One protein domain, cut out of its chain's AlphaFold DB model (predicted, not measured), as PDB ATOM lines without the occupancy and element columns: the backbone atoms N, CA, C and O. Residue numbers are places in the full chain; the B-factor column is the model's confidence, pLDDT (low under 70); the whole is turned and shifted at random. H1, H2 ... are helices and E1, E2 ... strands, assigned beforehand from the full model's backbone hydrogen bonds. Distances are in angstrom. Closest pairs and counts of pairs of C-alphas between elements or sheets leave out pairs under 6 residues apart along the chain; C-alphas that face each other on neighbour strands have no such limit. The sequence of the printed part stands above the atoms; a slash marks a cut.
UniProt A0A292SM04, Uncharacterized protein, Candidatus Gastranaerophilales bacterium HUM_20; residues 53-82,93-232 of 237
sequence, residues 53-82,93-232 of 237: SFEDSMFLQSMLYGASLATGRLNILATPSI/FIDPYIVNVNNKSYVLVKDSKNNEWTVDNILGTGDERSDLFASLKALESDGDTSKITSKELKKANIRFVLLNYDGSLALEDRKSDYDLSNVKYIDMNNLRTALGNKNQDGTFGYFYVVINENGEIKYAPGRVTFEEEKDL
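AT A GLANCE: This is residues 53 to 82 and 93 to 232 of the 237 residues of an uncharacterized protein of Candidatus Gastranaerophilales bacterium HUM_20 (UniProt A0A292SM04). A single antiparallel sheet of seven strands is curled like part of a barrel, and the long helix H1 packs across its outer face. The short helix H3 sits at the open side, by the gap between the edge strands E3 and E4, while H2 only grazes the sheet and the last short helix, H4, is off it. The printed part has 170 residues, with four named helices and seven named strands in the order H1 E1 E2 H2 E3 H3 E4 E5 E6 E7 H4; the sheet runs E3 E5 E6 E7 E1 E2 E4. The class is mixed, helices and strands, with under half of the residues in named elements. The whole is compact, with a radius of gyration of the C-alphas of 15.2 A and a rounded outline of 41 by 40 by 34 A.

HOW THE PARTS SIT: H1, residues 54 to 69, is on the sheet at a height over the sheet of 8.9 A; H1 and the sheet form two layers, a helix on one face of a sheet. E1, residues 97 to 101, and E2, residues 104 to 110, form a hairpin, with N 99 and O 106 2.8 A apart, within hydrogen-bond range. H2, residues 134 to 137, only grazes the sheet, with its residues 135 to 137. E3, residues 147 to 149, is an edge strand, and H3, residues 150 to 155, follows it by a tight link and is on the sheet. E4, residues 158 to 162, is the other edge strand and antiparallel to E2, with N 107 and O 161 2.8 A apart. E5, residues 183 to 193, is antiparallel to E3, with N 186 and O 148 2.8 A apart, and the closest C-alphas of H3 and E5 are those of Ser 150 and Val 183, 5.7 A apart. E6, residues 203 to 213, and E7, residues 216 to 225, complete a meander with E5, each strand the antiparallel neighbour of the one before. In its two hairpins, N 187 and O 208 of E5 and E6 are 2.9 A apart, and N 220 and O 209 of E7 and E6 are 2.8 A apart. E7 is also antiparallel to E1, with N 223 and O 98 2.8 A apart. H1 lies over E6 and only just over E7 and E1, with 3 C-alphas on each of those two; it runs across the strands, at 63 degrees to E6 on the local plane. The closest C-alphas of H1 and E7 are those of Ser 62 and Pro 221, 6.1 A apart. H4, residues 229 to 232, is not on the sheet. Every O i to N i+4 pair is within hydrogen-bond range in H3 and 11 of 12 in H1, while H2 and H4 are too short for such a pair.

IN THESE COORDINATES: H1 begins at C-alpha 54, (18.716, -12.923, 6.552), and is 23.1 A long from first to last C-alpha. E1 measures 13.2 A and E2 19.2 A; H2, E3, H3 and E4 follow. E5 begins at C-alpha 183, (31.296, -1.921, -5.135), measures 22.7 A and bends by 67 degrees at residue 189. E6, 26.0 A, bends by 51 degrees at residue 210, and E7 measures 28.6 A. H4 ends at C-alpha 232, (12.146, 2.046, -21.066).

THE WHOLE: The two C-alphas farthest apart are those of Ser 53 and Asn 114, 45.2 A. Residues 83 to 92 are not printed, and C-alphas 82 and 93 are 15.8 A apart across this cut. The links E2 to H2 and E4 to E5 are long. The sheet is strongly twisted. Residues 93 to 94 pair with residues 227 to 228, antiparallel. The model's mean pLDDT over the printed part is 75.3; it is under 70 at residues 53 to 82, 93 to 94, 194 to 204 and 225 to 231.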
ATOM      1  N   SER A  53      16.746 -17.469   6.818       41.44
ATOM      2  CA  SER A  53      17.979 -16.699   6.657       41.44
ATOM      3  C   SER A  53      17.736 -15.202   6.413       41.44
ATOM      4  O   SER A  53      16.740 -14.785   5.825       41.44
ATOM      5  N   PHE A  54      18.681 -14.364   6.846       42.41
ATOM      6  CA  PHE A  54      18.716 -12.923   6.552       42.41
ATOM      7  C   PHE A  54      18.487 -12.622   5.053       42.41
ATOM      8  O   PHE A  54      17.821 -11.646   4.703       42.41
ATOM      9  N   GLU A  55      18.945 -13.519   4.178       38.72
ATOM     10  CA  GLU A  55      18.740 -13.468   2.728       38.72
ATOM     11  C   GLU A  55      17.263 -13.496   2.309       38.72
ATOM     12  O   GLU A  55      16.882 -12.759   1.403       38.72
ATOM     13  N   ASP A  56      16.412 -14.272   2.984       37.06
ATOM     14  CA  ASP A  56      14.983 -14.364   2.659       37.06
ATOM     15  C   ASP A  56      14.240 -13.067   3.021       37.06
ATOM     16  O   ASP A  56      13.319 -12.640   2.321       37.06
ATOM     17  N   SER A  57      14.677 -12.380   4.082       42.62
ATOM     18  CA  SER A  57      14.113 -11.081   4.474       42.62
ATOM     19  C   SER A  57      14.493  -9.962   3.496       42.62
ATOM     20  O   SER A  57      13.646  -9.146   3.122       42.62
ATOM     21  N   MET A  58      15.736  -9.971   3.004       41.47
ATOM     22  CA  MET A  58      16.210  -9.039   1.979       41.47
ATOM     23  C   MET A  58      15.580  -9.310   0.611       41.47
ATOM     24  O   MET A  58      15.228  -8.368  -0.103       41.47
ATOM     25  N   PHE A  59      15.367 -10.581   0.277       42.88
ATOM     26  CA  PHE A  59      14.622 -11.002  -0.904       42.88
ATOM     27  C   PHE A  59      13.193 -10.437  -0.895       42.88
ATOM     28  O   PHE A  59      12.801  -9.740  -1.834       42.88
ATOM     29  N   LEU A  60      12.441 -10.617   0.195       45.69
ATOM     30  CA  LEU A  60      11.086 -10.063   0.331       45.69
ATOM     31  C   LEU A  60      11.064  -8.529   0.294       45.69
ATOM     32  O   LEU A  60      10.179  -7.932  -0.325       45.69
ATOM     33  N   GLN A  61      12.060  -7.880   0.899       44.44
ATOM     34  CA  GLN A  61      12.231  -6.429   0.837       44.44
ATOM     35  C   GLN A  61      12.437  -5.958  -0.615       44.44
ATOM     36  O   GLN A  61      11.801  -5.001  -1.059       44.44
ATOM     37  N   SER A  62      13.287  -6.654  -1.373       42.41
ATOM     38  CA  SER A  62      13.580  -6.342  -2.776       42.41
ATOM     39  C   SER A  62      12.374  -6.548  -3.698       42.41
ATOM     40  O   SER A  62      12.136  -5.716  -4.577       42.41
ATOM     41  N   MET A  63      11.555  -7.576  -3.439       47.56
ATOM     42  CA  MET A  63      10.273  -7.795  -4.115       47.56
ATOM     43  C   MET A  63       9.290  -6.649  -3.851       47.56
ATOM     44  O   MET A  63       8.660  -6.142  -4.781       47.56
ATOM     45  N   LEU A  64       9.185  -6.202  -2.596       46.34
ATOM     46  CA  LEU A  64       8.271  -5.130  -2.196       46.34
ATOM     47  C   LEU A  64       8.671  -3.771  -2.804       46.34
ATOM     48  O   LEU A  64       7.820  -3.020  -3.287       46.34
ATOM     49  N   TYR A  65       9.973  -3.473  -2.868       42.97
ATOM     50  CA  TYR A  65      10.481  -2.302  -3.594       42.97
ATOM     51  C   TYR A  65      10.388  -2.465  -5.127       42.97
ATOM     52  O   TYR A  65      10.239  -1.472  -5.834       42.97
ATOM     53  N   GLY A  66      10.442  -3.695  -5.655       39.34
ATOM     54  CA  GLY A  66      10.206  -4.052  -7.068       39.34
ATOM     55  C   GLY A  66       8.841  -3.641  -7.573       39.34
ATOM     56  O   GLY A  66       8.708  -2.873  -8.526       39.34
ATOM     57  N   ALA A  67       7.836  -4.106  -6.848       38.25
ATOM     58  CA  ALA A  67       6.428  -3.832  -7.072       38.25
ATOM     59  C   ALA A  67       6.070  -2.332  -7.112       38.25
ATOM     60  O   ALA A  67       5.233  -1.906  -7.913       38.25
ATOM     61  N   SER A  68       6.686  -1.524  -6.243       35.75
ATOM     62  CA  SER A  68       6.350  -0.098  -6.085       35.75
ATOM     63  C   SER A  68       6.953   0.807  -7.167       35.75
ATOM     64  O   SER A  68       6.315   1.769  -7.595       35.75
ATOM     65  N   LEU A  69       8.147   0.479  -7.667       34.59
ATOM     66  CA  LEU A  69       8.835   1.279  -8.688       34.59
ATOM     67  C   LEU A  69       8.305   1.007 -10.101       34.59
ATOM     68  O   LEU A  69       8.035   1.961 -10.824       34.59
ATOM     69  N   ALA A  70       8.014  -0.254 -10.447       33.94
ATOM     70  CA  ALA A  70       7.384  -0.609 -11.728       33.94
ATOM     71  C   ALA A  70       5.975   0.004 -11.905       33.94
ATOM     72  O   ALA A  70       5.433   0.069 -13.007       33.94
ATOM     73  N   THR A  71       5.358   0.470 -10.815       32.31
ATOM     74  CA  THR A  71       4.040   1.119 -10.830       32.31
ATOM     75  C   THR A  71       4.097   2.638 -10.643       32.31
ATOM     76  O   THR A  71       3.042   3.276 -10.646       32.31
ATOM     77  N   GLY A  72       5.289   3.237 -10.494       30.55
ATOM     78  CA  GLY A  72       5.452   4.672 -10.220       30.55
ATOM     79  C   GLY A  72       4.786   5.125  -8.914       30.55
ATOM     80  O   GLY A  72       4.392   6.284  -8.781       30.55
ATOM     81  N   ARG A  73       4.583   4.213  -7.954       28.89
ATOM     82  CA  ARG A  73       3.857   4.474  -6.707       28.89
ATOM     83  C   ARG A  73       4.728   4.097  -5.518       28.89
ATOM     84  O   ARG A  73       4.749   2.947  -5.098       28.89
ATOM     85  N   LEU A  74       5.355   5.101  -4.903       32.03
ATOM     86  CA  LEU A  74       5.877   5.060  -3.528       32.03
ATOM     87  C   LEU A  74       4.727   4.919  -2.512       32.03
ATOM     88  O   LEU A  74       4.495   5.786  -1.675       32.03
ATOM     89  N   ASN A  75       3.943   3.851  -2.608       30.73
ATOM     90  CA  ASN A  75       2.904   3.554  -1.641       30.73
ATOM     91  C   ASN A  75       3.040   2.088  -1.238       30.73
ATOM     92  O   ASN A  75       2.629   1.190  -1.964       30.73
ATOM     93  N   ILE A  76       3.618   1.861  -0.057       33.78
ATOM     94  CA  ILE A  76       3.883   0.540   0.545       33.78
ATOM     95  C   ILE A  76       2.568  -0.243   0.793       33.78
ATOM     96  O   ILE A  76       2.578  -1.451   1.005       33.78
ATOM     97  N   LEU A  77       1.418   0.439   0.713       28.75
ATOM     98  CA  LEU A  77       0.065  -0.117   0.834       28.75
ATOM     99  C   LEU A  77      -0.627  -0.389  -0.514       28.75
ATOM    100  O   LEU A  77      -1.727  -0.940  -0.528       28.75
ATOM    101  N   ALA A  78      -0.027  -0.002  -1.641       30.70
ATOM    102  CA  ALA A  78      -0.560  -0.333  -2.953       30.70
ATOM    103  C   ALA A  78      -0.036  -1.712  -3.351       30.70
ATOM    104  O   ALA A  78       1.141  -1.886  -3.659       30.70
ATOM    105  N   THR A  79      -0.922  -2.704  -3.331       30.72
ATOM    106  CA  THR A  79      -0.674  -4.014  -3.933       30.72
ATOM    107  C   THR A  79      -0.116  -3.796  -5.348       30.72
ATOM    108  O   THR A  79      -0.738  -3.035  -6.098       30.72
ATOM    109  N   PRO A  80       1.028  -4.401  -5.735       31.17
ATOM    110  CA  PRO A  80       1.486  -4.353  -7.119       31.17
ATOM    111  C   PRO A  80       0.329  -4.744  -8.023       31.17
ATOM    112  O   PRO A  80      -0.251  -5.821  -7.869       31.17
ATOM    113  N   SER A  81      -0.035  -3.871  -8.957       30.92
ATOM    114  CA  SER A  81      -0.923  -4.275 -10.034       30.92
ATOM    115  C   SER A  81      -0.140  -5.255 -10.900       30.92
ATOM    116  O   SER A  81       0.683  -4.835 -11.713       30.92
ATOM    117  N   ILE A  82      -0.370  -6.549 -10.684       33.28
ATOM    118  CA  ILE A  82       0.067  -7.626 -11.569       33.28
ATOM    119  C   ILE A  82      -0.545  -7.316 -12.937       33.28
ATOM    120  O   ILE A  82      -1.762  -7.416 -13.112       33.28
ATOM    121  N   PHE A  93      10.393  -7.948 -24.866       51.41
ATOM    122  CA  PHE A  93      10.448  -7.711 -23.428       51.41
ATOM    123  C   PHE A  93      11.895  -7.394 -23.076       51.41
ATOM    124  O   PHE A  93      12.796  -8.074 -23.561       51.41
ATOM    125  N   ILE A  94      12.101  -6.334 -22.303       59.56
ATOM    126  CA  ILE A  94      13.416  -5.742 -22.093       59.56
ATOM    127  C   ILE A  94      13.696  -5.659 -20.587       59.56
ATOM    128  O   ILE A  94      12.846  -5.194 -19.826       59.56
ATOM    129  N   ASP A  95      14.885  -6.107 -20.175       71.12
ATOM    130  CA  ASP A  95      15.205  -6.462 -18.790       71.12
ATOM    131  C   ASP A  95      16.287  -5.558 -18.154       71.12
ATOM    132  O   ASP A  95      17.456  -5.937 -18.092       71.12
ATOM    133  N   PRO A  96      15.967  -4.348 -17.646       84.56
ATOM    134  CA  PRO A  96      16.959  -3.534 -16.948       84.56
ATOM    135  C   PRO A  96      17.414  -4.183 -15.632       84.56
ATOM    136  O   PRO A  96      16.599  -4.579 -14.790       84.56
ATOM    137  N   TYR A  97      18.725  -4.195 -15.388       90.38
ATOM    138  CA  TYR A  97      19.273  -4.501 -14.063       90.38
ATOM    139  C   TYR A  97      19.150  -3.292 -13.135       90.38
ATOM    140  O   TYR A  97      19.784  -2.258 -13.356       90.38
ATOM    141  N   ILE A  98      18.381  -3.442 -12.055       90.06
ATOM    142  CA  ILE A  98      18.133  -2.392 -11.061       90.06
ATOM    143  C   ILE A  98      18.689  -2.820  -9.704       90.06
ATOM    144  O   ILE A  98      18.302  -3.858  -9.175       90.06
ATOM    145  N   VAL A  99      19.540  -1.998  -9.095       90.50
ATOM    146  CA  VAL A  99      20.136  -2.227  -7.770       90.50
ATOM    147  C   VAL A  99      19.624  -1.188  -6.787       90.50
ATOM    148  O   VAL A  99      19.599   0.003  -7.089       90.50
ATOM    149  N   ASN A 100      19.234  -1.623  -5.590       85.94
ATOM    150  CA  ASN A 100      18.796  -0.716  -4.532       85.94
ATOM    151  C   ASN A 100      19.893  -0.543  -3.479       85.94
ATOM    152  O   ASN A 100      20.280  -1.507  -2.822       85.94
ATOM    153  N   VAL A 101      20.351   0.693  -3.284       85.06
ATOM    154  CA  VAL A 101      21.325   1.065  -2.248       85.06
ATOM    155  C   VAL A 101      20.800   2.290  -1.509       85.06
ATOM    156  O   VAL A 101      20.470   3.291  -2.140       85.06
ATOM    157  N   ASN A 102      20.707   2.230  -0.178       80.38
ATOM    158  CA  ASN A 102      20.256   3.346   0.673       80.38
ATOM    159  C   ASN A 102      18.956   4.012   0.209       80.38
ATOM    160  O   ASN A 102      18.887   5.233   0.063       80.38
ATOM    161  N   ASN A 103      17.929   3.205  -0.061       79.50
ATOM    162  CA  ASN A 103      16.612   3.663  -0.523       79.50
ATOM    163  C   ASN A 103      16.635   4.421  -1.865       79.50
ATOM    164  O   ASN A 103      15.651   5.070  -2.221       79.50
ATOM    165  N   LYS A 104      17.729   4.321  -2.621       85.62
ATOM    166  CA  LYS A 104      17.842   4.795  -3.998       85.62
ATOM    167  C   LYS A 104      17.971   3.601  -4.928       85.62
ATOM    168  O   LYS A 104      18.610   2.606  -4.585       85.62
ATOM    169  N   SER A 105      17.369   3.717  -6.102       88.38
ATOM    170  CA  SER A 105      17.462   2.712  -7.154       88.38
ATOM    171  C   SER A 105      18.422   3.199  -8.223       88.38
ATOM    172  O   SER A 105      18.359   4.355  -8.631       88.38
ATOM    173  N   TYR A 106      19.294   2.310  -8.671       93.69
ATOM    174  CA  TYR A 106      20.264   2.578  -9.718       93.69
ATOM    175  C   TYR A 106      20.094   1.551 -10.825       93.69
ATOM    176  O   TYR A 106      19.941   0.365 -10.537       93.69
ATOM    177  N   VAL A 107      20.136   1.994 -12.074       93.94
ATOM    178  CA  VAL A 107      20.108   1.120 -13.247       93.94
ATOM    179  C   VAL A 107      21.524   0.967 -13.777       93.94
ATOM    180  O   VAL A 107      22.275   1.942 -13.862       93.94
ATOM    181  N   LEU A 108      21.902  -0.263 -14.112       96.06
ATOM    182  CA  LEU A 108      23.178  -0.520 -14.766       96.06
ATOM    183  C   LEU A 108      23.067  -0.088 -16.225       96.06
ATOM    184  O   LEU A 108      22.229  -0.596 -16.967       96.06
ATOM    185  N   VAL A 109      23.934   0.828 -16.640       95.25
ATOM    186  CA  VAL A 109      23.991   1.308 -18.023       95.25
ATOM    187  C   VAL A 109      25.417   1.265 -18.545       95.25
ATOM    188  O   VAL A 109      26.372   1.493 -17.804       95.25
ATOM    189  N   LYS A 110      25.567   1.003 -19.836       94.75
ATOM    190  CA  LYS A 110      26.804   1.160 -20.585       94.75
ATOM    191  C   LYS A 110      26.939   2.613 -21.023       94.75
ATOM    192  O   LYS A 110      26.093   3.127 -21.756       94.75
ATOM    193  N   ASP A 111      28.007   3.260 -20.572       91.69
ATOM    194  CA  ASP A 111      28.258   4.675 -20.823       91.69
ATOM    195  C   ASP A 111      28.296   4.972 -22.326       91.69
ATOM    196  O   ASP A 111      28.919   4.244 -23.112       91.69
ATOM    197  N   SER A 112      27.618   6.045 -22.725       85.75
ATOM    198  CA  SER A 112      27.612   6.497 -24.108       85.75
ATOM    199  C   SER A 112      28.893   7.267 -24.418       85.75
ATOM    200  O   SER A 112      29.293   8.167 -23.681       85.75
ATOM    201  N   LYS A 113      29.561   6.927 -25.527       78.62
ATOM    202  CA  LYS A 113      30.812   7.590 -25.940       78.62
ATOM    203  C   LYS A 113      30.584   8.972 -26.557       78.62
ATOM    204  O   LYS A 113      31.523   9.760 -26.617       78.62
ATOM    205  N   ASN A 114      29.377   9.243 -27.043       83.12
ATOM    206  CA  ASN A 114      29.000  10.470 -27.747       83.12
ATOM    207  C   ASN A 114      27.880  11.246 -27.034       83.12
ATOM    208  O   ASN A 114      27.358  12.194 -27.609       83.12
ATOM    209  N   ASN A 115      27.531  10.865 -25.796       81.19
ATOM    210  CA  ASN A 115      26.379  11.387 -25.046       81.19
ATOM    211  C   ASN A 115      25.032  11.219 -25.773       81.19
ATOM    212  O   ASN A 115      24.063  11.900 -25.453       81.19
ATOM    213  N   GLU A 116      24.950  10.304 -26.741       88.12
ATOM    214  CA  GLU A 116      23.673   9.870 -27.297       88.12
ATOM    215  C   GLU A 116      23.208   8.649 -26.516       88.12
ATOM    216  O   GLU A 116      23.903   7.631 -26.456       88.12
ATOM    217  N   TRP A 117      22.048   8.766 -25.884       89.44
ATOM    218  CA  TRP A 117      21.493   7.720 -25.043       89.44
ATOM    219  C   TRP A 117      20.354   7.017 -25.767       89.44
ATOM    220  O   TRP A 117      19.429   7.655 -26.270       89.44
ATOM    221  N   THR A 118      20.414   5.691 -25.810       89.25
ATOM    222  CA  THR A 118      19.364   4.826 -26.354       89.25
ATOM    223  C   THR A 118      19.090   3.675 -25.396       89.25
ATOM    224  O   THR A 118      19.834   3.440 -24.444       89.25
ATOM    225  N   VAL A 119      17.980   2.960 -25.614       85.88
ATOM    226  CA  VAL A 119      17.583   1.825 -24.759       85.88
ATOM    227  C   VAL A 119      18.675   0.748 -24.735       85.88
ATOM    228  O   VAL A 119      18.874   0.109 -23.706       85.88
ATOM    229  N   ASP A 120      19.475   0.642 -25.797       87.50
ATOM    230  CA  ASP A 120      20.615  -0.279 -25.897       87.50
ATOM    231  C   ASP A 120      21.758   0.057 -24.924       87.50
ATOM    232  O   ASP A 120      22.622  -0.780 -24.654       87.50
ATOM    233  N   ASN A 121      21.794   1.279 -24.381       92.38
ATOM    234  CA  ASN A 121      22.720   1.625 -23.307       92.38
ATOM    235  C   ASN A 121      22.310   1.005 -21.972       92.38
ATOM    236  O   ASN A 121      23.159   0.869 -21.097       92.38
ATOM    237  N   ILE A 122      21.045   0.645 -21.768       91.69
ATOM    238  CA  ILE A 122      20.617   0.003 -20.528       91.69
ATOM    239  C   ILE A 122      21.086  -1.459 -20.561       91.69
ATOM    240  O   ILE A 122      20.911  -2.169 -21.550       91.69
ATOM    241  N   LEU A 123      21.743  -1.918 -19.498       91.81
ATOM    242  CA  LEU A 123      22.244  -3.288 -19.441       91.81
ATOM    243  C   LEU A 123      21.071  -4.263 -19.248       91.81
ATOM    244  O   LEU A 123      20.184  -3.991 -18.439       91.81
ATOM    245  N   GLY A 124      21.113  -5.399 -19.951       86.88
ATOM    246  CA  GLY A 124      20.091  -6.454 -19.891       86.88
ATOM    247  C   GLY A 124      18.968  -6.294 -20.909       86.88
ATOM    248  O   GLY A 124      18.116  -7.164 -21.047       86.88
ATOM    249  N   THR A 125      18.990  -5.228 -21.710       79.38
ATOM    250  CA  THR A 125      17.949  -5.001 -22.715       79.38
ATOM    251  C   THR A 125      17.934  -6.003 -23.866       79.38
ATOM    252  O   THR A 125      16.899  -6.199 -24.497       79.38
ATOM    253  N   GLY A 126      19.066  -6.655 -24.123       76.44
ATOM    254  CA  GLY A 126      19.184  -7.738 -25.097       76.44
ATOM    255  C   GLY A 126      19.090  -9.138 -24.491       76.44
ATOM    256  O   GLY A 126      19.342 -10.100 -25.213       76.44
ATOM    257  N   ASP A 127      18.798  -9.266 -23.194       81.81
ATOM    258  CA  ASP A 127      18.750 -10.573 -22.541       81.81
ATOM    259  C   ASP A 127      17.460 -11.313 -22.886       81.81
ATOM    260  O   ASP A 127      16.388 -10.734 -23.060       81.81
ATOM    261  N   GLU A 128      17.570 -12.631 -23.006       75.00
ATOM    262  CA  GLU A 128      16.427 -13.479 -23.295       75.00
ATOM    263  C   GLU A 128      15.828 -14.036 -22.006       75.00
ATOM    264  O   GLU A 128      16.520 -14.324 -21.033       75.00
ATOM    265  N   ARG A 129      14.535 -14.363 -22.036       70.56
ATOM    266  CA  ARG A 129      13.878 -15.083 -20.933       70.56
ATOM    267  C   ARG A 129      14.546 -16.427 -20.594       70.56
ATOM    268  O   ARG A 129      14.404 -16.914 -19.473       70.56
ATOM    269  N   SER A 130      15.208 -17.045 -21.572       72.62
ATOM    270  CA  SER A 130      15.982 -18.283 -21.429       72.62
ATOM    271  C   SER A 130      17.277 -18.070 -20.626       72.62
ATOM    272  O   SER A 130      17.708 -18.988 -19.927       72.62
ATOM    273  N   ASP A 131      17.850 -16.863 -20.671       78.19
ATOM    274  CA  ASP A 131      19.044 -16.451 -19.935       78.19
ATOM    275  C   ASP A 131      18.973 -14.969 -19.518       78.19
ATOM    276  O   ASP A 131      19.581 -14.090 -20.126       78.19
ATOM    277  N   LEU A 132      18.259 -14.716 -18.415       80.06
ATOM    278  CA  LEU A 132      18.020 -13.381 -17.841       80.06
ATOM    279  C   LEU A 132      19.284 -12.646 -17.369       80.06
ATOM    280  O   LEU A 132      19.195 -11.509 -16.917       80.06
ATOM    281  N   PHE A 133      20.431 -13.328 -17.359       87.31
ATOM    282  CA  PHE A 133      21.688 -12.797 -16.841       87.31
ATOM    283  C   PHE A 133      22.795 -12.757 -17.902       87.31
ATOM    284  O   PHE A 133      23.969 -12.607 -17.552       87.31
ATOM    285  N   ALA A 134      22.456 -12.929 -19.185       89.06
ATOM    286  CA  ALA A 134      23.428 -13.032 -20.272       89.06
ATOM    287  C   ALA A 134      24.330 -11.789 -20.362       89.06
ATOM    288  O   ALA A 134      25.558 -11.916 -20.364       89.06
ATOM    289  N   SER A 135      23.748 -10.588 -20.336       91.75
ATOM    290  CA  SER A 135      24.492  -9.326 -20.363       91.75
ATOM    291  C   SER A 135      25.408  -9.161 -19.154       91.75
ATOM    292  O   SER A 135      26.515  -8.649 -19.301       91.75
ATOM    293  N   LEU A 136      24.980  -9.604 -17.968       92.06
ATOM    294  CA  LEU A 136      25.796  -9.534 -16.755       92.06
ATOM    295  C   LEU A 136      26.986 -10.504 -16.821       92.06
ATOM    296  O   LEU A 136      28.111 -10.118 -16.508       92.06
ATOM    297  N   LYS A 137      26.756 -11.740 -17.283       92.62
ATOM    298  CA  LYS A 137      27.808 -12.748 -17.506       92.62
ATOM    299  C   LYS A 137      28.833 -12.282 -18.539       92.62
ATOM    300  O   LYS A 137      30.018 -12.539 -18.369       92.62
ATOM    301  N   ALA A 138      28.400 -11.563 -19.574       93.88
ATOM    302  CA  ALA A 138      29.278 -11.039 -20.619       93.88
ATOM    303  C   ALA A 138      30.256  -9.946 -20.138       93.88
ATOM    304  O   ALA A 138      31.153  -9.564 -20.890       93.88
ATOM    305  N   LEU A 139      30.093  -9.426 -18.914       95.31
ATOM    306  CA  LEU A 139      31.030  -8.468 -18.316       95.31
ATOM    307  C   LEU A 139      32.279  -9.131 -17.723       95.31
ATOM    308  O   LEU A 139      33.268  -8.434 -17.488       95.31
ATOM    309  N   GLU A 140      32.223 -10.440 -17.473       95.50
ATOM    310  CA  GLU A 140      33.335 -11.226 -16.938       95.50
ATOM    311  C   GLU A 140      34.518 -11.157 -17.911       95.50
ATOM    312  O   GLU A 140      34.362 -11.329 -19.126       95.50
ATOM    313  N   SER A 141      35.702 -10.816 -17.405       93.31
ATOM    314  CA  SER A 141      36.878 -10.663 -18.263       93.31
ATOM    315  C   SER A 141      38.223 -11.016 -17.628       93.31
ATOM    316  O   SER A 141      39.259 -10.711 -18.237       93.31
ATOM    317  N   ASP A 142      38.239 -11.590 -16.428       91.25
ATOM    318  CA  ASP A 142      39.446 -11.998 -15.703       91.25
ATOM    319  C   ASP A 142      39.548 -13.515 -15.427       91.25
ATOM    320  O   ASP A 142      40.576 -13.981 -14.930       91.25
ATOM    321  N   GLY A 143      38.547 -14.284 -15.857       92.25
ATOM    322  CA  GLY A 143      38.409 -15.728 -15.716       92.25
ATOM    323  C   GLY A 143      37.670 -16.175 -14.450       92.25
ATOM    324  O   GLY A 143      37.421 -17.377 -14.309       92.25
ATOM    325  N   ASP A 144      37.324 -15.270 -13.528       93.12
ATOM    326  CA  ASP A 144      36.595 -15.600 -12.301       93.12
ATOM    327  C   ASP A 144      35.081 -15.447 -12.485       93.12
ATOM    328  O   ASP A 144      34.461 -14.443 -12.141       93.12
ATOM    329  N   THR A 145      34.443 -16.517 -12.953       91.62
ATOM    330  CA  THR A 145      32.997 -16.538 -13.220       91.62
ATOM    331  C   THR A 145      32.114 -16.469 -11.971       91.62
ATOM    332  O   THR A 145      30.890 -16.399 -12.095       91.62
ATOM    333  N   SER A 146      32.695 -16.471 -10.764       90.94
ATOM    334  CA  SER A 146      31.939 -16.395  -9.508       90.94
ATOM    335  C   SER A 146      31.473 -14.980  -9.159       90.94
ATOM    336  O   SER A 146      30.586 -14.814  -8.311       90.94
ATOM    337  N   LYS A 147      32.050 -13.948  -9.788       94.94
ATOM    338  CA  LYS A 147      31.769 -12.552  -9.447       94.94
ATOM    339  C   LYS A 147      32.109 -11.587 -10.580       94.94
ATOM    340  O   LYS A 147      33.027 -11.838 -11.336       94.94
ATOM    341  N   ILE A 148      31.428 -10.442 -10.627       97.75
ATOM    342  CA  ILE A 148      31.822  -9.305 -11.478       97.75
ATOM    343  C   ILE A 148      32.345  -8.182 -10.593       97.75
ATOM    344  O   ILE A 148      31.600  -7.589  -9.813       97.75
ATOM    345  N   THR A 149      33.629  -7.876 -10.690       96.88
ATOM    346  CA  THR A 149      34.294  -6.879  -9.845       96.88
ATOM    347  C   THR A 149      34.054  -5.446 -10.325       96.88
ATOM    348  O   THR A 149      33.753  -5.184 -11.490       96.88
ATOM    349  N   SER A 150      34.280  -4.459  -9.451       96.12
ATOM    350  CA  SER A 150      34.244  -3.045  -9.860       96.12
ATOM    351  C   SER A 150      35.267  -2.691 -10.942       96.12
ATOM    352  O   SER A 150      35.038  -1.766 -11.723       96.12
ATOM    353  N   LYS A 151      36.381  -3.427 -11.031       96.62
ATOM    354  CA  LYS A 151      37.373  -3.266 -12.100       96.62
ATOM    355  C   LYS A 151      36.800  -3.680 -13.454       96.62
ATOM    356  O   LYS A 151      37.004  -2.967 -14.435       96.62
ATOM    357  N   GLU A 152      36.076  -4.792 -13.504       97.62
ATOM    358  CA  GLU A 152      35.429  -5.287 -14.721       97.62
ATOM    359  C   GLU A 152      34.267  -4.393 -15.144       97.62
ATOM    360  O   GLU A 152      34.209  -4.000 -16.308       97.62
ATOM    361  N   LEU A 153      33.434  -3.946 -14.194       97.25
ATOM    362  CA  LEU A 153      32.385  -2.952 -14.453       97.25
ATOM    363  C   LEU A 153      32.964  -1.690 -15.107       97.25
ATOM    364  O   LEU A 153      32.485  -1.252 -16.151       97.25
ATOM    365  N   LYS A 154      34.049  -1.141 -14.547       95.69
ATOM    366  CA  LYS A 154      34.733   0.037 -15.107       95.69
ATOM    367  C   LYS A 154      35.333  -0.244 -16.485       95.69
ATOM    368  O   LYS A 154      35.189   0.579 -17.382       95.69
ATOM    369  N   LYS A 155      35.971  -1.402 -16.681       95.50
ATOM    370  CA  LYS A 155      36.549  -1.819 -17.974       95.50
ATOM    371  C   LYS A 155      35.480  -1.944 -19.063       95.50
ATOM    372  O   LYS A 155      35.727  -1.567 -20.207       95.50
ATOM    373  N   ALA A 156      34.291  -2.418 -18.703       95.56
ATOM    374  CA  ALA A 156      33.136  -2.502 -19.587       95.56
ATOM    375  C   ALA A 156      32.390  -1.162 -19.767       95.56
ATOM    376  O   ALA A 156      31.436  -1.098 -20.542       95.56
ATOM    377  N   ASN A 157      32.852  -0.081 -19.125       95.88
ATOM    378  CA  ASN A 157      32.205   1.235 -19.080       95.88
ATOM    379  C   ASN A 157      30.780   1.180 -18.512       95.88
ATOM    380  O   ASN A 157      29.889   1.874 -18.994       95.88
ATOM    381  N   ILE A 158      30.552   0.341 -17.503       97.12
ATOM    382  CA  ILE A 158      29.277   0.283 -16.793       97.12
ATOM    383  C   ILE A 158      29.219   1.385 -15.737       97.12
ATOM    384  O   ILE A 158      30.188   1.638 -15.019       97.12
ATOM    385  N   ARG A 159      28.054   2.016 -15.633       96.88
ATOM    386  CA  ARG A 159      27.675   2.998 -14.617       96.88
ATOM    387  C   ARG A 159      26.448   2.493 -13.865       96.88
ATOM    388  O   ARG A 159      25.608   1.807 -14.440       96.88
ATOM    389  N   PHE A 160      26.346   2.839 -12.586       96.94
ATOM    390  CA  PHE A 160      25.139   2.635 -11.781       96.94
ATOM    391  C   PHE A 160      24.423   3.986 -11.697       96.94
ATOM    392  O   PHE A 160      24.729   4.795 -10.821       96.94
ATOM    393  N   VAL A 161      23.525   4.256 -12.643       96.00
ATOM    394  CA  VAL A 161      22.892   5.575 -12.812       96.00
ATOM    395  C   VAL A 161      21.618   5.664 -11.991       96.00
ATOM    396  O   VAL A 161      20.813   4.734 -11.993       96.00
ATOM    397  N   LEU A 162      21.425   6.782 -11.292       92.88
ATOM    398  CA  LEU A 162      20.255   7.006 -10.447       92.88
ATOM    399  C   LEU A 162      18.955   6.963 -11.267       92.88
ATOM    400  O   LEU A 162      18.816   7.671 -12.265       92.88
ATOM    401  N   LEU A 163      17.990   6.175 -10.793       88.12
ATOM    402  CA  LEU A 163      16.607   6.184 -11.256       88.12
ATOM    403  C   LEU A 163      15.807   7.195 -10.431       88.12
ATOM    404  O   LEU A 163      15.593   7.014  -9.229       88.12
ATOM    405  N   ASN A 164      15.369   8.265 -11.083       84.81
ATOM    406  CA  ASN A 164      14.572   9.318 -10.472       84.81
ATOM    407  C   ASN A 164      13.143   8.841 -10.180       84.81
ATOM    408  O   ASN A 164      12.626   7.903 -10.786       84.81
ATOM    409  N   TYR A 165      12.456   9.550  -9.282       78.50
ATOM    410  CA  TYR A 165      11.065   9.245  -8.929       78.50
ATOM    411  C   TYR A 165      10.080   9.355 -10.097       78.50
ATOM    412  O   TYR A 165       9.009   8.755 -10.051       78.50
ATOM    413  N   ASP A 166      10.426  10.119 -11.131       75.94
ATOM    414  CA  ASP A 166       9.625  10.260 -12.346       75.94
ATOM    415  C   ASP A 166       9.879   9.141 -13.375       75.94
ATOM    416  O   ASP A 166       9.287   9.161 -14.456       75.94
ATOM    417  N   GLY A 167      10.748   8.177 -13.044       76.94
ATOM    418  CA  GLY A 167      11.133   7.053 -13.892       76.94
ATOM    419  C   GLY A 167      12.255   7.355 -14.885       76.94
ATOM    420  O   GLY A 167      12.598   6.472 -15.659       76.94
ATOM    421  N   SER A 168      12.830   8.562 -14.891       84.56
ATOM    422  CA  SER A 168      13.971   8.895 -15.755       84.56
ATOM    423  C   SER A 168      15.312   8.528 -15.121       84.56
ATOM    424  O   SER A 168      15.451   8.531 -13.896       84.56
ATOM    425  N   LEU A 169      16.320   8.247 -15.944       90.19
ATOM    426  CA  LEU A 169      17.695   8.077 -15.491       90.19
ATOM    427  C   LEU A 169      18.419   9.422 -15.480       90.19
ATOM    428  O   LEU A 169      18.317  10.212 -16.418       90.19
ATOM    429  N   ALA A 170      19.204   9.664 -14.436       92.62
ATOM    430  CA  ALA A 170      20.047  10.850 -14.306       92.62
ATOM    431  C   ALA A 170      21.327  10.756 -15.175       92.62
ATOM    432  O   ALA A 170      22.442  10.903 -14.683       92.62
ATOM    433  N   LEU A 171      21.174  10.484 -16.476       91.56
ATOM    434  CA  LEU A 171      22.263  10.128 -17.403       91.56
ATOM    435  C   LEU A 171      23.357  11.204 -17.500       91.56
ATOM    436  O   LEU A 171      24.550  10.874 -17.510       91.56
ATOM    437  N   GLU A 172      22.936  12.471 -17.490       90.00
ATOM    438  CA  GLU A 172      23.798  13.658 -17.563       90.00
ATOM    439  C   GLU A 172      24.393  14.069 -16.203       90.00
ATOM    440  O   GLU A 172      25.440  14.720 -16.150       90.00
ATOM    441  N   ASP A 173      23.784  13.667 -15.081       90.81
ATOM    442  CA  ASP A 173      24.287  13.979 -13.737       90.81
ATOM    443  C   ASP A 173      25.147  12.838 -13.184       90.81
ATOM    444  O   ASP A 173      24.751  12.092 -12.286       90.81
ATOM    445  N   ARG A 174      26.388  12.747 -13.674       91.19
ATOM    446  CA  ARG A 174      27.369  11.745 -13.216       91.19
ATOM    447  C   ARG A 174      27.682  11.808 -11.717       91.19
ATOM    448  O   ARG A 174      28.234  10.855 -11.180       91.19
ATOM    449  N   LYS A 175      27.381  12.918 -11.028       94.06
ATOM    450  CA  LYS A 175      27.594  13.027  -9.572       94.06
ATOM    451  C   LYS A 175      26.538  12.260  -8.782       94.06
ATOM    452  O   LYS A 175      26.755  11.982  -7.605       94.06
ATOM    453  N   SER A 176      25.404  11.961  -9.411       93.38
ATOM    454  CA  SER A 176      24.324  11.174  -8.824       93.38
ATOM    455  C   SER A 176      24.534   9.663  -8.955       93.38
ATOM    456  O   SER A 176      23.856   8.907  -8.258       93.38
ATOM    457  N   ASP A 177      25.473   9.230  -9.805       95.25
ATOM    458  CA  ASP A 177      25.827   7.824  -9.975       95.25
ATOM    459  C   ASP A 177      26.296   7.209  -8.651       95.25
ATOM    460  O   ASP A 177      26.969   7.846  -7.833       95.25
ATOM    461  N   TYR A 178      25.994   5.927  -8.460       96.19
ATOM    462  CA  TYR A 178      26.588   5.183  -7.361       96.19
ATOM    463  C   TYR A 178      28.079   4.961  -7.628       96.19
ATOM    464  O   TYR A 178      28.467   4.407  -8.661       96.19
ATOM    465  N   ASP A 179      28.926   5.368  -6.681       95.56
ATOM    466  CA  ASP A 179      30.370   5.222  -6.823       95.56
ATOM    467  C   ASP A 179      30.776   3.741  -6.804       95.56
ATOM    468  O   ASP A 179      30.738   3.063  -5.773       95.56
ATOM    469  N   LEU A 180      31.229   3.250  -7.960       95.56
ATOM    470  CA  LEU A 180      31.707   1.881  -8.130       95.56
ATOM    471  C   LEU A 180      32.943   1.555  -7.281       95.56
ATOM    472  O   LEU A 180      33.271   0.380  -7.144       95.56
ATOM    473  N   SER A 181      33.646   2.539  -6.714       94.62
ATOM    474  CA  SER A 181      34.699   2.278  -5.719       94.62
ATOM    475  C   SER A 181      34.154   1.603  -4.451       94.62
ATOM    476  O   SER A 181      34.853   0.798  -3.835       94.62
ATOM    477  N   ASN A 182      32.879   1.845  -4.129       95.75
ATOM    478  CA  ASN A 182      32.167   1.199  -3.030       95.75
ATOM    479  C   ASN A 182      31.593  -0.167  -3.426       95.75
ATOM    480  O   ASN A 182      31.071  -0.877  -2.571       95.75
ATOM    481  N   VAL A 183      31.672  -0.571  -4.697       96.12
ATOM    482  CA  VAL A 183      31.296  -1.921  -5.135       96.12
ATOM    483  C   VAL A 183      32.504  -2.839  -4.996       96.12
ATOM    484  O   VAL A 183      33.551  -2.615  -5.608       96.12
ATOM    485  N   LYS A 184      32.355  -3.918  -4.223       93.94
ATOM    486  CA  LYS A 184      33.336  -5.006  -4.222       93.94
ATOM    487  C   LYS A 184      33.131  -5.886  -5.444       93.94
ATOM    488  O   LYS A 184      34.048  -6.028  -6.250       93.94
ATOM    489  N   TYR A 185      31.935  -6.449  -5.577       95.44
ATOM    490  CA  TYR A 185      31.565  -7.281  -6.714       95.44
ATOM    491  C   TYR A 185      30.052  -7.507  -6.799       95.44
ATOM    492  O   TYR A 185      29.328  -7.296  -5.829       95.44
ATOM    493  N   ILE A 186      29.583  -7.971  -7.951       95.88
ATOM    494  CA  ILE A 186      28.263  -8.571  -8.149       95.88
ATOM    495  C   ILE A 186      28.408 -10.081  -7.980       95.88
ATOM    496  O   ILE A 186      29.316 -10.673  -8.560       95.88
ATOM    497  N   ASP A 187      27.570 -10.688  -7.146       88.62
ATOM    498  CA  ASP A 187      27.610 -12.121  -6.844       88.62
ATOM    499  C   ASP A 187      26.959 -12.929  -7.975       88.62
ATOM    500  O   ASP A 187      25.740 -12.871  -8.162       88.62
ATOM    501  N   MET A 188      27.776 -13.682  -8.716       87.31
ATOM    502  CA  MET A 188      27.325 -14.496  -9.852       87.31
ATOM    503  C   MET A 188      26.953 -15.929  -9.449       87.31
ATOM    504  O   MET A 188      26.300 -16.629 -10.222       87.31
ATOM    505  N   ASN A 189      27.303 -16.370  -8.237       81.88
ATOM    506  CA  ASN A 189      26.912 -17.688  -7.728       81.88
ATOM    507  C   ASN A 189      25.456 -17.706  -7.251       81.88
ATOM    508  O   ASN A 189      24.808 -18.750  -7.268       81.88
ATOM    509  N   ASN A 190      24.944 -16.550  -6.825       76.69
ATOM    510  CA  ASN A 190      23.606 -16.396  -6.260       76.69
ATOM    511  C   ASN A 190      22.625 -15.687  -7.206       76.69
ATOM    512  O   ASN A 190      21.726 -14.974  -6.754       76.69
ATOM    513  N   LEU A 191      22.767 -15.900  -8.516       80.88
ATOM    514  CA  LEU A 191      21.773 -15.464  -9.496       80.88
ATOM    515  C   LEU A 191      20.521 -16.336  -9.375       80.88
ATOM    516  O   LEU A 191      20.576 -17.558  -9.521       80.88
ATOM    517  N   ARG A 192      19.376 -15.712  -9.103       74.50
ATOM    518  CA  ARG A 192      18.101 -16.416  -8.918       74.50
ATOM    519  C   ARG A 192      17.124 -16.000  -9.998       74.50
ATOM    520  O   ARG A 192      16.868 -14.814 -10.174       74.50
ATOM    521  N   THR A 193      16.527 -16.976 -10.669       70.69
ATOM    522  CA  THR A 193      15.418 -16.753 -11.596       70.69
ATOM    523  C   THR A 193      14.103 -17.117 -10.909       70.69
ATOM    524  O   THR A 193      13.977 -18.163 -10.270       70.69
ATOM    525  N   ALA A 194      13.096 -16.252 -11.011       63.22
ATOM    526  CA  ALA A 194      11.742 -16.552 -10.561       63.22
ATOM    527  C   ALA A 194      11.078 -17.499 -11.573       63.22
ATOM    528  O   ALA A 194      10.305 -17.092 -12.445       63.22
ATOM    529  N   LEU A 195      11.413 -18.786 -11.486       47.25
ATOM    530  CA  LEU A 195      10.787 -19.837 -12.283       47.25
ATOM    531  C   LEU A 195       9.339 -20.020 -11.805       47.25
ATOM    532  O   LEU A 195       9.092 -20.648 -10.780       47.25
ATOM    533  N   GLY A 196       8.365 -19.453 -12.526       45.50
ATOM    534  CA  GLY A 196       6.946 -19.720 -12.239       45.50
ATOM    535  C   GLY A 196       5.926 -18.643 -12.606       45.50
ATOM    536  O   GLY A 196       4.728 -18.921 -12.549       45.50
ATOM    537  N   ASN A 197       6.339 -17.446 -13.028       45.66
ATOM    538  CA  ASN A 197       5.396 -16.387 -13.408       45.66
ATOM    539  C   ASN A 197       4.815 -16.634 -14.805       45.66
ATOM    540  O   ASN A 197       5.290 -16.049 -15.776       45.66
ATOM    541  N   LYS A 198       3.815 -17.526 -14.894       46.12
ATOM    542  CA  LYS A 198       2.982 -17.901 -16.062       46.12
ATOM    543  C   LYS A 198       2.586 -16.707 -16.963       46.12
ATOM    544  O   LYS A 198       1.434 -16.295 -16.975       46.12
ATOM    545  N   ASN A 199       3.536 -16.155 -17.713       43.09
ATOM    546  CA  ASN A 199       3.396 -14.945 -18.531       43.09
ATOM    547  C   ASN A 199       2.815 -13.726 -17.782       43.09
ATOM    548  O   ASN A 199       2.024 -12.975 -18.340       43.09
ATOM    549  N   GLN A 200       3.158 -13.542 -16.506       43.47
ATOM    550  CA  GLN A 200       2.797 -12.330 -15.753       43.47
ATOM    551  C   GLN A 200       3.971 -11.366 -15.775       43.47
ATOM    552  O   GLN A 200       5.063 -11.871 -15.564       43.47
ATOM    553  N   ASP A 201       3.750 -10.060 -15.968       45.00
ATOM    554  CA  ASP A 201       4.768  -8.995 -15.895       45.00
ATOM    555  C   ASP A 201       5.221  -8.776 -14.429       45.00
ATOM    556  O   ASP A 201       4.403  -8.861 -13.507       45.00
ATOM    557  N   GLY A 202       6.512  -8.505 -14.174       52.62
ATOM    558  CA  GLY A 202       7.063  -8.422 -12.807       52.62
ATOM    559  C   GLY A 202       8.597  -8.432 -12.680       52.62
ATOM    560  O   GLY A 202       9.318  -8.027 -13.582       52.62
ATOM    561  N   THR A 203       9.116  -8.859 -11.523       55.53
ATOM    562  CA  THR A 203      10.552  -9.124 -11.306       55.53
ATOM    563  C   THR A 203      10.850 -10.604 -11.555       55.53
ATOM    564  O   THR A 203      10.195 -11.463 -10.958       55.53
ATOM    565  N   PHE A 204      11.837 -10.905 -12.403       65.44
ATOM    566  CA  PHE A 204      12.139 -12.265 -12.885       65.44
ATOM    567  C   PHE A 204      13.527 -12.756 -12.524       65.44
ATOM    568  O   PHE A 204      13.745 -13.965 -12.484       65.44
ATOM    569  N   GLY A 205      14.442 -11.839 -12.236       73.94
ATOM    570  CA  GLY A 205      15.787 -12.147 -11.783       73.94
ATOM    571  C   GLY A 205      16.097 -11.408 -10.490       73.94
ATOM    572  O   GLY A 205      15.666 -10.270 -10.307       73.94
ATOM    573  N   TYR A 206      16.860 -12.047  -9.612       80.00
ATOM    574  CA  TYR A 206      17.448 -11.429  -8.430       80.00
ATOM    575  C   TYR A 206      18.935 -11.736  -8.392       80.00
ATOM    576  O   TYR A 206      19.367 -12.837  -8.736       80.00
ATOM    577  N   PHE A 207      19.700 -10.753  -7.951       84.31
ATOM    578  CA  PHE A 207      21.137 -10.856  -7.754       84.31
ATOM    579  C   PHE A 207      21.539  -9.970  -6.577       84.31
ATOM    580  O   PHE A 207      20.740  -9.166  -6.090       84.31
ATOM    581  N   TYR A 208      22.779 -10.092  -6.117       86.25
ATOM    582  CA  TYR A 208      23.305  -9.235  -5.062       86.25
ATOM    583  C   TYR A 208      24.530  -8.477  -5.541       86.25
ATOM    584  O   TYR A 208      25.402  -9.030  -6.209       86.25
ATOM    585  N   VAL A 209      24.615  -7.211  -5.148       91.06
ATOM    586  CA  VAL A 209      25.840  -6.423  -5.246       91.06
ATOM    587  C   VAL A 209      26.439  -6.323  -3.855       91.06
ATOM    588  O   VAL A 209      25.827  -5.783  -2.935       91.06
ATOM    589  N   VAL A 210      27.645  -6.847  -3.691       89.81
ATOM    590  CA  VAL A 210      28.411  -6.724  -2.457       89.81
ATOM    591  C   VAL A 210      29.100  -5.371  -2.460       89.81
ATOM    592  O   VAL A 210      29.953  -5.086  -3.306       89.81
ATOM    593  N   ILE A 211      28.724  -4.532  -1.504       91.38
ATOM    594  CA  ILE A 211      29.221  -3.168  -1.358       91.38
ATOM    595  C   ILE A 211      29.997  -3.006  -0.052       91.38
ATOM    596  O   ILE A 211      29.798  -3.747   0.912       91.38
ATOM    597  N   ASN A 212      30.902  -2.034  -0.040       89.19
ATOM    598  CA  ASN A 212      31.542  -1.516   1.155       89.19
ATOM    599  C   ASN A 212      30.939  -0.149   1.465       89.19
ATOM    600  O   ASN A 212      31.099   0.790   0.688       89.19
ATOM    601  N   GLU A 213      30.265  -0.042   2.597       80.75
ATOM    602  CA  GLU A 213      29.662   1.196   3.055       80.75
ATOM    603  C   GLU A 213      30.194   1.533   4.440       80.75
ATOM    604  O   GLU A 213      29.983   0.789   5.395       80.75
ATOM    605  N   ASN A 214      30.894   2.663   4.550       83.81
ATOM    606  CA  ASN A 214      31.499   3.125   5.802       83.81
ATOM    607  C   ASN A 214      32.408   2.075   6.477       83.81
ATOM    608  O   ASN A 214      32.524   2.045   7.698       83.81
ATOM    609  N   GLY A 215      33.065   1.219   5.685       83.44
ATOM    610  CA  GLY A 215      33.938   0.150   6.177       83.44
ATOM    611  C   GLY A 215      33.229  -1.182   6.442       83.44
ATOM    612  O   GLY A 215      33.906  -2.173   6.719       83.44
ATOM    613  N   GLU A 216      31.902  -1.240   6.323       82.62
ATOM    614  CA  GLU A 216      31.107  -2.453   6.514       82.62
ATOM    615  C   GLU A 216      30.699  -3.094   5.187       82.62
ATOM    616  O   GLU A 216      30.384  -2.420   4.206       82.62
ATOM    617  N   ILE A 217      30.663  -4.429   5.167       85.12
ATOM    618  CA  ILE A 217      30.198  -5.191   4.006       85.12
ATOM    619  C   ILE A 217      28.691  -5.335   4.068       85.12
ATOM    620  O   ILE A 217      28.154  -5.859   5.043       85.12
ATOM    621  N   LYS A 218      28.021  -4.908   2.999       85.00
ATOM    622  CA  LYS A 218      26.573  -5.035   2.847       85.00
ATOM    623  C   LYS A 218      26.230  -5.665   1.507       85.00
ATOM    624  O   LYS A 218      26.978  -5.556   0.537       85.00
ATOM    625  N   TYR A 219      25.069  -6.302   1.469       82.44
ATOM    626  CA  TYR A 219      24.502  -6.886   0.264       82.44
ATOM    627  C   TYR A 219      23.380  -5.974  -0.215       82.44
ATOM    628  O   TYR A 219      22.340  -5.863   0.429       82.44
ATOM    629  N   ALA A 220      23.600  -5.288  -1.328       83.94
ATOM    630  CA  ALA A 220      22.579  -4.501  -1.992       83.94
ATOM    631  C   ALA A 220      21.770  -5.412  -2.928       83.94
ATOM    632  O   ALA A 220      22.357  -6.064  -3.798       83.94
ATOM    633  N   PRO A 221      20.439  -5.493  -2.773       82.12
ATOM    634  CA  PRO A 221      19.628  -6.352  -3.612       82.12
ATOM    635  C   PRO A 221      19.474  -5.745  -5.009       82.12
ATOM    636  O   PRO A 221      19.042  -4.596  -5.175       82.12
ATOM    637  N   GLY A 222      19.812  -6.553  -6.005       83.44
ATOM    638  CA  GLY A 222      19.598  -6.316  -7.420       83.44
ATOM    639  C   GLY A 222      18.414  -7.119  -7.946       83.44
ATOM    640  O   GLY A 222      18.103  -8.207  -7.453       83.44
ATOM    641  N   ARG A 223      17.739  -6.577  -8.952       82.75
ATOM    642  CA  ARG A 223      16.605  -7.214  -9.611       82.75
ATOM    643  C   ARG A 223      16.619  -6.985 -11.116       82.75
ATOM    644  O   ARG A 223      17.172  -5.993 -11.583       82.75
ATOM    645  N   VAL A 224      15.947  -7.878 -11.826       77.44
ATOM    646  CA  VAL A 224      15.695  -7.815 -13.270       77.44
ATOM    647  C   VAL A 224      14.186  -7.820 -13.488       77.44
ATOM    648  O   VAL A 224      13.483  -8.641 -12.886       77.44
ATOM    649  N   THR A 225      13.668  -6.886 -14.280       68.56
ATOM    650  CA  THR A 225      12.224  -6.678 -14.491       68.56
ATOM    651  C   THR A 225      11.857  -6.781 -15.963       68.56
ATOM    652  O   THR A 225      12.536  -6.140 -16.743       68.56
ATOM    653  N   PHE A 226      10.734  -7.416 -16.332       66.19
ATOM    654  CA  PHE A 226      10.233  -7.288 -17.712       66.19
ATOM    655  C   PHE A 226       9.517  -5.950 -17.870       66.19
ATOM    656  O   PHE A 226       8.431  -5.752 -17.312       66.19
ATOM    657  N   GLU A 227      10.105  -5.053 -18.652       64.75
ATOM    658  CA  GLU A 227       9.448  -3.837 -19.121       64.75
ATOM    659  C   GLU A 227       9.224  -3.897 -20.638       64.75
ATOM    660  O   GLU A 227       9.966  -4.537 -21.386       64.75
ATOM    661  N   GLU A 228       8.166  -3.239 -21.115       64.75
ATOM    662  CA  GLU A 228       7.991  -3.019 -22.550       64.75
ATOM    663  C   GLU A 228       8.966  -1.926 -23.021       64.75
ATOM    664  O   GLU A 228       9.206  -0.951 -22.309       64.75
ATOM    665  N   GLU A 229       9.458  -2.001 -24.263       67.69
ATOM    666  CA  GLU A 229      10.366  -0.984 -24.833       67.69
ATOM    667  C   GLU A 229       9.845   0.458 -24.666       67.69
ATOM    668  O   GLU A 229      10.601   1.388 -24.380       67.69
ATOM    669  N   LYS A 230       8.527   0.658 -24.799       69.75
ATOM    670  CA  LYS A 230       7.886   1.971 -24.621       69.75
ATOM    671  C   LYS A 230       8.054   2.534 -23.205       69.75
ATOM    672  O   LYS A 230       8.035   3.751 -23.034       69.75
ATOM    673  N   ASP A 231       8.156   1.668 -22.201       69.44
ATOM    674  CA  ASP A 231       8.311   2.053 -20.803       69.44
ATOM    675  C   ASP A 231       9.774   2.396 -20.507       69.44
ATOM    676  O   ASP A 231      10.029   3.411 -19.862       69.44
ATOM    677  N   LEU A 232      10.723   1.700 -21.136       73.62
ATOM    678  CA  LEU A 232      12.146   2.046 -21.066       73.62
ATOM    679  C   LEU A 232      12.505   3.341 -21.787       73.62
ATOM    680  O   LEU A 232      13.450   4.019 -21.396       73.62
TER     681      LEU A 232